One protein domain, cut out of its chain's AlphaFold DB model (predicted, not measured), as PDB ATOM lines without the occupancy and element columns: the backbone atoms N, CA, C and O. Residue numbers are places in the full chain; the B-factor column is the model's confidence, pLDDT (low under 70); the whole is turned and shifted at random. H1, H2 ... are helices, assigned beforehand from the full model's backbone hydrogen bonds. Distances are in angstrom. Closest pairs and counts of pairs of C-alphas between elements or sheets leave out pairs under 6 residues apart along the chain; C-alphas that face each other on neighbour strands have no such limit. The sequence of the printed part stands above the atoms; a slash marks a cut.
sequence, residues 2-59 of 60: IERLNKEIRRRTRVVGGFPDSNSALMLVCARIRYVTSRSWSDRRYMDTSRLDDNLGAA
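What this domain is: This is residues 2 to 59 of the 60 residues of the protein "Transposase" of Bifidobacterium breve (UniProt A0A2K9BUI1). Two helices fold back on each other as a helical hairpin, H2 and then H1 beside part of it, and from the far end of H2 a long tail, residues 37 to 59, sticks out and ends in a short helix, H3, that touches neither of the others. The tail makes much of the length, while the body without it, 35 residues with H1, the link and H2 but for its last residues 37 and 38, is small, spanning 26 by 18 by 11 A. The printed part has 58 residues with three named helices, in the order H1, H2, H3, and no named strand; its class is all helix. It is extended, with a radius of gyration of the C-alphas of 17.7 A and spans of 57 by 21 by 16 A.

Where its parts are: The longest helix is H2, residues 22 to 38, 24.1 A from first to last C-alpha, running from C-alpha 22 at (2.345, 48.241, 29.824) to C-alpha 38 at (-8.761, 31.122, 42.583). Before it comes H1, residues 2 to 14, 18.3 A long, which begins at C-alpha 2 at (5.277, 27.302, 37.583). After it comes H3, residues 50 to 57, 12.0 A long, which ends at C-alpha 57 at (12.215, 6.878, 56.166).

How they stand to each other: H2 and H1 touch, and their closest C-alphas are those of Val 29 and Ile 9, 7.0 A apart. H2 touches H1 with residues 29 to 36 alone, and H1 touches H2 with residues 5 to 9 alone. The two form a helical hairpin and run opposite ways, at a steep tilt of 40 degrees, with their centres 11.5 A apart. H3 is apart from H2, and it is apart from H1 as well. In H1 and H2 every O i to N i+4 pair is within hydrogen-bond range. In H3 this holds for 1 of 4 pairs, and 2 of its 5 O i to N i+3 pairs are within range.

The domain as a whole: The outline is a rod, and the two C-alphas farthest apart, those of Pro 20 and Ala 58, are 57.1 A apart. The C-alphas of the first and last printed residues, Ile 2 and Ala 59, are 30.0 A apart. The printed part has no cut. The link from H1 to H2, 7 residues, is short, and the link from H2 to H3, 11 residues, is long. Residues 37 to 59 stand free, of which 50 to 57 belong to H3. The mean pLDDT of the printed part is 79.0, and it is under 70 at residues 40 to 45, residue 51 and residues 53 to 59; the mean for H3 is 66.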
ATOM      1  N   ILE A   2       4.687  26.129  38.260       80.44
ATOM      2  CA  ILE A   2       5.277  27.302  37.583       80.44
ATOM      3  C   ILE A   2       5.420  27.116  36.062       80.44
ATOM      4  O   ILE A   2       5.012  27.989  35.302       80.44
ATOM      5  N   GLU A   3       5.896  25.960  35.592       83.88
ATOM      6  CA  GLU A   3       6.058  25.703  34.151       83.88
ATOM      7  C   GLU A   3       4.745  25.786  33.362       83.88
ATOM      8  O   GLU A   3       4.692  26.407  32.300       83.88
ATOM      9  N   ARG A   4       3.652  25.214  33.890       82.31
ATOM     10  CA  ARG A   4       2.318  25.311  33.265       82.31
ATOM     11  C   ARG A   4       1.838  26.757  33.192       82.31
ATOM     12  O   ARG A   4       1.213  27.141  32.205       82.31
ATOM     13  N   LEU A   5       2.131  27.545  34.223       83.50
ATOM     14  CA  LEU A   5       1.794  28.964  34.294       83.50
ATOM     15  C   LEU A   5       2.550  29.753  33.218       83.50
ATOM     16  O   LEU A   5       1.927  30.448  32.418       83.50
ATOM     17  N   ASN A   6       3.861  29.536  33.107       88.00
ATOM     18  CA  ASN A   6       4.704  30.148  32.079       88.00
ATOM     19  C   ASN A   6       4.279  29.749  30.660       88.00
ATOM     20  O   ASN A   6       4.273  30.586  29.756       88.00
ATOM     21  N   LYS A   7       3.874  28.489  30.456       89.38
ATOM     22  CA  LYS A   7       3.394  27.999  29.158       89.38
ATOM     23  C   LYS A   7       2.079  28.667  28.750       89.38
ATOM     24  O   LYS A   7       1.932  29.060  27.597       89.38
ATOM     25  N   GLU A   8       1.148  28.849  29.685       87.38
ATOM     26  CA  GLU A   8      -0.126  29.522  29.406       87.38
ATOM     27  C   GLU A   8       0.043  31.033  29.205       87.38
ATOM     28  O   GLU A   8      -0.605  31.593  28.322       87.38
ATOM     29  N   ILE A   9       0.944  31.688  29.952       85.94
ATOM     30  CA  ILE A   9       1.298  33.095  29.709       85.94
ATOM     31  C   ILE A   9       1.863  33.243  28.293       85.94
ATOM     32  O   ILE A   9       1.330  34.030  27.515       85.94
ATOM     33  N   ARG A  10       2.847  32.418  27.907       89.12
ATOM     34  CA  ARG A  10       3.422  32.430  26.548       89.12
ATOM     35  C   ARG A  10       2.386  32.145  25.459       89.12
ATOM     36  O   ARG A  10       2.430  32.762  24.400       89.12
ATOM     37  N   ARG A  11       1.437  31.232  25.700       89.19
ATOM     38  CA  ARG A  11       0.356  30.936  24.745       89.19
ATOM     39  C   ARG A  11      -0.539  32.152  24.519       89.19
ATOM     40  O   ARG A  11      -0.877  32.439  23.376       89.19
ATOM     41  N   ARG A  12      -0.915  32.857  25.591       85.00
ATOM     42  CA  ARG A  12      -1.796  34.031  25.509       85.00
ATOM     43  C   ARG A  12      -1.093  35.272  24.983       85.00
ATOM     44  O   ARG A  12      -1.740  36.058  24.313       85.00
ATOM     45  N   THR A  13       0.204  35.439  25.224       88.12
ATOM     46  CA  THR A  13       0.959  36.562  24.650       88.12
ATOM     47  C   THR A  13       1.301  36.342  23.175       88.12
ATOM     48  O   THR A  13       1.361  37.313  22.431       88.12
ATOM     49  N   ARG A  14       1.428  35.087  22.707       87.06
ATOM     50  CA  ARG A  14       1.705  34.771  21.289       87.06
ATOM     51  C   ARG A  14       0.656  35.327  20.320       87.06
ATOM     52  O   ARG A  14       1.016  35.735  19.225       87.06
ATOM     53  N   VAL A  15      -0.621  35.324  20.702       81.25
ATOM     54  CA  VAL A  15      -1.727  35.825  19.860       81.25
ATOM     55  C   VAL A  15      -1.903  37.341  19.920       81.25
ATOM     56  O   VAL A  15      -2.552  37.898  19.048       81.25
ATOM     57  N   VAL A  16      -1.330  38.009  20.923       79.81
ATOM     58  CA  VAL A  16      -1.507  39.457  21.112       79.81
ATOM     59  C   VAL A  16      -0.583  40.265  20.190       79.81
ATOM     60  O   VAL A  16      -0.907  41.400  19.869       79.81
ATOM     61  N   GLY A  17       0.524  39.685  19.702       80.25
ATOM     62  CA  GLY A  17       1.473  40.338  18.787       80.25
ATOM     63  C   GLY A  17       2.300  41.434  19.470       80.25
ATOM     64  O   GLY A  17       3.508  41.283  19.631       80.25
ATOM     65  N   GLY A  18       1.641  42.491  19.941       83.81
ATOM     66  CA  GLY A  18       2.192  43.552  20.777       83.81
ATOM     67  C   GLY A  18       1.094  44.154  21.651       83.81
ATOM     68  O   GLY A  18      -0.038  44.329  21.203       83.81
ATOM     69  N   PHE A  19       1.404  44.435  22.916       84.00
ATOM     70  CA  PHE A  19       0.447  45.113  23.788       84.00
ATOM     71  C   PHE A  19       0.389  46.602  23.437       84.00
ATOM     72  O   PHE A  19       1.437  47.191  23.172       84.00
ATOM     73  N   PRO A  20      -0.804  47.219  23.465       85.50
ATOM     74  CA  PRO A  20      -0.944  48.654  23.235       85.50
ATOM     75  C   PRO A  20      -0.269  49.489  24.338       85.50
ATOM     76  O   PRO A  20       0.155  50.609  24.073       85.50
ATOM     77  N   ASP A  21      -0.134  48.948  25.558       89.69
ATOM     78  CA  ASP A  21       0.528  49.586  26.699       89.69
ATOM     79  C   ASP A  21       1.014  48.570  27.762       89.69
ATOM     80  O   ASP A  21       0.678  47.378  27.750       89.69
ATOM     81  N   SER A  22       1.821  49.050  28.714       88.12
ATOM     82  CA  SER A  22       2.345  48.241  29.824       88.12
ATOM     83  C   SER A  22       1.256  47.797  30.805       88.12
ATOM     84  O   SER A  22       1.334  46.685  31.335       88.12
ATOM     85  N   ASN A  23       0.213  48.611  31.012       92.44
ATOM     86  CA  ASN A  23      -0.899  48.250  31.892       92.44
ATOM     87  C   ASN A  23      -1.719  47.087  31.329       92.44
ATOM     88  O   ASN A  23      -2.069  46.191  32.097       92.44
ATOM     89  N   SER A  24      -1.963  47.014  30.015       87.38
ATOM     90  CA  SER A  24      -2.647  45.861  29.410       87.38
ATOM     91  C   SER A  24      -1.859  44.563  29.582       87.38
ATOM     92  O   SER A  24      -2.446  43.508  29.848       87.38
ATOM     93  N   ALA A  25      -0.525  44.628  29.483       89.56
ATOM     94  CA  ALA A  25       0.336  43.475  29.738       89.56
ATOM     95  C   ALA A  25       0.229  43.009  31.201       89.56
ATOM     96  O   ALA A  25       0.041  41.818  31.469       89.56
ATOM     97  N   LEU A  26       0.270  43.954  32.146       90.88
ATOM     98  CA  LEU A  26       0.075  43.700  33.575       90.88
ATOM     99  C   LEU A  26      -1.302  43.093  33.865       90.88
ATOM    100  O   LEU A  26      -1.394  42.083  34.561       90.88
ATOM    101  N   MET A  27      -2.366  43.639  33.272       91.81
ATOM    102  CA  MET A  27      -3.734  43.145  33.434       91.81
ATOM    103  C   MET A  27      -3.868  41.684  33.002       91.81
ATOM    104  O   MET A  27      -4.458  40.880  33.729       91.81
ATOM    105  N   LEU A  28      -3.286  41.309  31.856       87.94
ATOM    106  CA  LEU A  28      -3.319  39.929  31.370       87.94
ATOM    107  C   LEU A  28      -2.631  38.974  32.353       87.94
ATOM    108  O   LEU A  28      -3.175  37.911  32.677       87.94
ATOM    109  N   VAL A  29      -1.437  39.343  32.821       87.94
ATOM    110  CA  VAL A  29      -0.652  38.525  33.754       87.94
ATOM    111  C   VAL A  29      -1.383  38.397  35.092       87.94
ATOM    112  O   VAL A  29      -1.593  37.276  35.564       87.94
ATOM    113  N   CYS A  30      -1.859  39.503  35.664       90.19
ATOM    114  CA  CYS A  30      -2.606  39.519  36.921       90.19
ATOM    115  C   CYS A  30      -3.901  38.704  36.840       90.19
ATOM    116  O   CYS A  30      -4.156  37.871  37.713       90.19
ATOM    117  N   ALA A  31      -4.695  38.870  35.778       89.00
ATOM    118  CA  ALA A  31      -5.913  38.089  35.571       89.00
ATOM    119  C   ALA A  31      -5.611  36.585  35.478       89.00
ATOM    120  O   ALA A  31      -6.357  35.754  36.005       89.00
ATOM    121  N   ARG A  32      -4.491  36.212  34.842       87.06
ATOM    122  CA  ARG A  32      -4.092  34.809  34.708       87.06
ATOM    123  C   ARG A  32      -3.640  34.205  36.029       87.06
ATOM    124  O   ARG A  32      -4.071  33.096  36.344       87.06
ATOM    125  N   ILE A  33      -2.807  34.915  36.786       86.12
ATOM    126  CA  ILE A  33      -2.367  34.477  38.115       86.12
ATOM    127  C   ILE A  33      -3.587  34.320  39.021       86.12
ATOM    128  O   ILE A  33      -3.767  33.249  39.595       86.12
ATOM    129  N   ARG A  34      -4.483  35.317  39.050       88.38
ATOM    130  CA  ARG A  34      -5.709  35.275  39.857       88.38
ATOM    131  C   ARG A  34      -6.607  34.098  39.503       88.38
ATOM    132  O   ARG A  34      -7.157  33.478  40.398       88.38
ATOM    133  N   TYR A  35      -6.738  33.756  38.223       84.38
ATOM    134  CA  TYR A  35      -7.489  32.571  37.810       84.38
ATOM    135  C   TYR A  35      -6.854  31.267  38.298       84.38
ATOM    136  O   TYR A  35      -7.559  30.322  38.636       84.38
ATOM    137  N   VAL A  36      -5.524  31.175  38.273       78.56
ATOM    138  CA  VAL A  36      -4.804  29.968  38.701       78.56
ATOM    139  C   VAL A  36      -4.846  29.803  40.217       78.56
ATOM    140  O   VAL A  36      -4.924  28.669  40.673       78.56
ATOM    141  N   THR A  37      -4.820  30.900  40.975       80.25
ATOM    142  CA  THR A  37      -4.915  30.875  42.441       80.25
ATOM    143  C   THR A  37      -6.350  30.736  42.943       80.25
ATOM    144  O   THR A  37      -6.560  30.124  43.982       80.25
ATOM    145  N   SER A  38      -7.344  31.266  42.220       79.94
ATOM    146  CA  SER A  38      -8.761  31.122  42.583       79.94
ATOM    147  C   SER A  38      -9.330  29.749  42.242       79.94
ATOM    148  O   SER A  38     -10.250  29.273  42.906       79.94
ATOM    149  N   ARG A  39      -8.790  29.080  41.220       71.62
ATOM    150  CA  ARG A  39      -9.040  27.653  41.023       71.62
ATOM    151  C   ARG A  39      -8.203  26.894  42.044       71.62
ATOM    152  O   ARG A  39      -7.000  27.105  42.114       71.62
ATOM    153  N   SER A  40      -8.813  25.954  42.762       64.31
ATOM    154  CA  SER A  40      -8.155  25.002  43.673       64.31
ATOM    155  C   SER A  40      -7.263  23.987  42.926       64.31
ATOM    156  O   SER A  40      -7.315  22.776  43.118       64.31
ATOM    157  N   TRP A  41      -6.447  24.473  41.992       65.56
ATOM    158  CA  TRP A  41      -5.602  23.676  41.111       65.56
ATOM    159  C   TRP A  41      -4.497  22.943  41.863       65.56
ATOM    160  O   TRP A  41      -4.113  21.865  41.420       65.56
ATOM    161  N   SER A  42      -4.001  23.503  42.970       64.38
ATOM    162  CA  SER A  42      -3.060  22.815  43.864       64.38
ATOM    163  C   SER A  42      -3.739  21.808  44.789       64.38
ATOM    164  O   SER A  42      -3.078  20.903  45.274       64.38
ATOM    165  N   ASP A  43      -5.040  21.968  45.035       65.12
ATOM    166  CA  ASP A  43      -5.790  21.165  46.006       65.12
ATOM    167  C   ASP A  43      -6.232  19.814  45.426       65.12
ATOM    168  O   ASP A  43      -6.477  18.839  46.133       65.12
ATOM    169  N   ARG A  44      -6.285  19.716  44.093       68.69
ATOM    170  CA  ARG A  44      -6.490  18.432  43.422       68.69
ATOM    171  C   ARG A  44      -5.212  17.611  43.501       68.69
ATOM    172  O   ARG A  44      -4.354  17.672  42.618       68.69
ATOM    173  N   ARG A  45      -5.114  16.815  44.562       68.06
ATOM    174  CA  ARG A  45      -4.126  15.744  44.707       68.06
ATOM    175  C   ARG A  45      -4.447  14.636  43.706       68.06
ATOM    176  O   ARG A  45      -5.212  13.725  43.984       68.06
ATOM    177  N   TYR A  46      -3.902  14.774  42.500       71.50
ATOM    178  CA  TYR A  46      -4.041  13.780  41.430       71.50
ATOM    179  C   TYR A  46      -3.151  12.547  41.637       71.50
ATOM    180  O   TYR A  46      -3.362  11.535  40.980       71.50
ATOM    181  N   MET A  47      -2.173  12.641  42.539       72.12
ATOM    182  CA  MET A  47      -1.345  11.535  43.004       72.12
ATOM    183  C   MET A  47      -1.324  11.571  44.527       72.12
ATOM    184  O   MET A  47      -1.202  12.647  45.119       72.12
ATOM    185  N   ASP A  48      -1.460  10.401  45.141       75.12
ATOM    186  CA  ASP A  48      -1.312  10.242  46.580       75.12
ATOM    187  C   ASP A  48       0.175  10.309  46.937       75.12
ATOM    188  O   ASP A  48       0.948   9.387  46.675       75.12
ATOM    189  N   THR A  49       0.589  11.451  47.475       74.69
ATOM    190  CA  THR A  49       1.975  11.709  47.865       74.69
ATOM    191  C   THR A  49       2.330  11.117  49.225       74.69
ATOM    192  O   THR A  49       3.500  11.162  49.580       74.69
ATOM    193  N   SER A  50       1.375  10.534  49.965       76.44
ATOM    194  CA  SER A  50       1.654   9.878  51.257       76.44
ATOM    195  C   SER A  50       2.741   8.803  51.141       76.44
ATOM    196  O   SER A  50       3.625   8.710  51.981       76.44
ATOM    197  N   ARG A  51       2.751   8.074  50.020       69.81
ATOM    198  CA  ARG A  51       3.697   6.980  49.750       69.81
ATOM    199  C   ARG A  51       5.120   7.436  49.409       69.81
ATOM    200  O   ARG A  51       6.006   6.595  49.258       69.81
ATOM    201  N   LEU A  52       5.338   8.737  49.197       74.06
ATOM    202  CA  LEU A  52       6.671   9.285  48.924       74.06
ATOM    203  C   LEU A  52       7.455   9.528  50.218       74.06
ATOM    204  O   LEU A  52       8.664   9.315  50.218       74.06
ATOM    205  N   ASP A  53       6.776   9.898  51.306       66.75
ATOM    206  CA  ASP A  53       7.414  10.102  52.613       66.75
ATOM    207  C   ASP A  53       7.840   8.765  53.245       66.75
ATOM    208  O   ASP A  53       8.926   8.671  53.817       66.75
ATOM    209  N   ASP A  54       7.056   7.698  53.044       65.56
ATOM    210  CA  ASP A  54       7.354   6.353  53.568       65.56
ATOM    211  C   ASP A  54       8.696   5.787  53.060       65.56
ATOM    212  O   ASP A  54       9.426   5.124  53.797       65.56
ATOM    213  N   ASN A  55       9.062   6.069  51.804       60.06
ATOM    214  CA  ASN A  55      10.325   5.598  51.221       60.06
ATOM    215  C   ASN A  55      11.543   6.421  51.666       60.06
ATOM    216  O   ASN A  55      12.663   5.917  51.599       60.06
ATOM    217  N   LEU A  56      11.351   7.664  52.126       60.44
ATOM    218  CA  LEU A  56      12.445   8.479  52.658       60.44
ATOM    219  C   LEU A  56      12.869   8.017  54.063       60.44
ATOM    220  O   LEU A  56      14.033   8.166  54.420       60.44
ATOM    221  N   GLY A  57      11.944   7.436  54.836       57.38
ATOM    222  CA  GLY A  57      12.215   6.878  56.166       57.38
ATOM    223  C   GLY A  57      12.828   5.472  56.161       57.38
ATOM    224  O   GLY A  57      13.476   5.098  57.129       57.38
ATOM    225  N   ALA A  58      12.665   4.699  55.083       54.53
ATOM    226  CA  ALA A  58      13.211   3.340  54.969       54.53
ATOM    227  C   ALA A  58      14.679   3.287  54.488       54.53
ATOM    228  O   ALA A  58      15.271   2.210  54.442       54.53
ATOM    229  N   ALA A  59      15.252   4.431  54.097       51.81
ATOM    230  CA  ALA A  59      16.628   4.561  53.611       51.81
ATOM    231  C   ALA A  59      17.597   5.189  54.642       51.81
ATOM    232  O   ALA A  59      18.722   5.534  54.272       51.81
TER     233      ALA A  59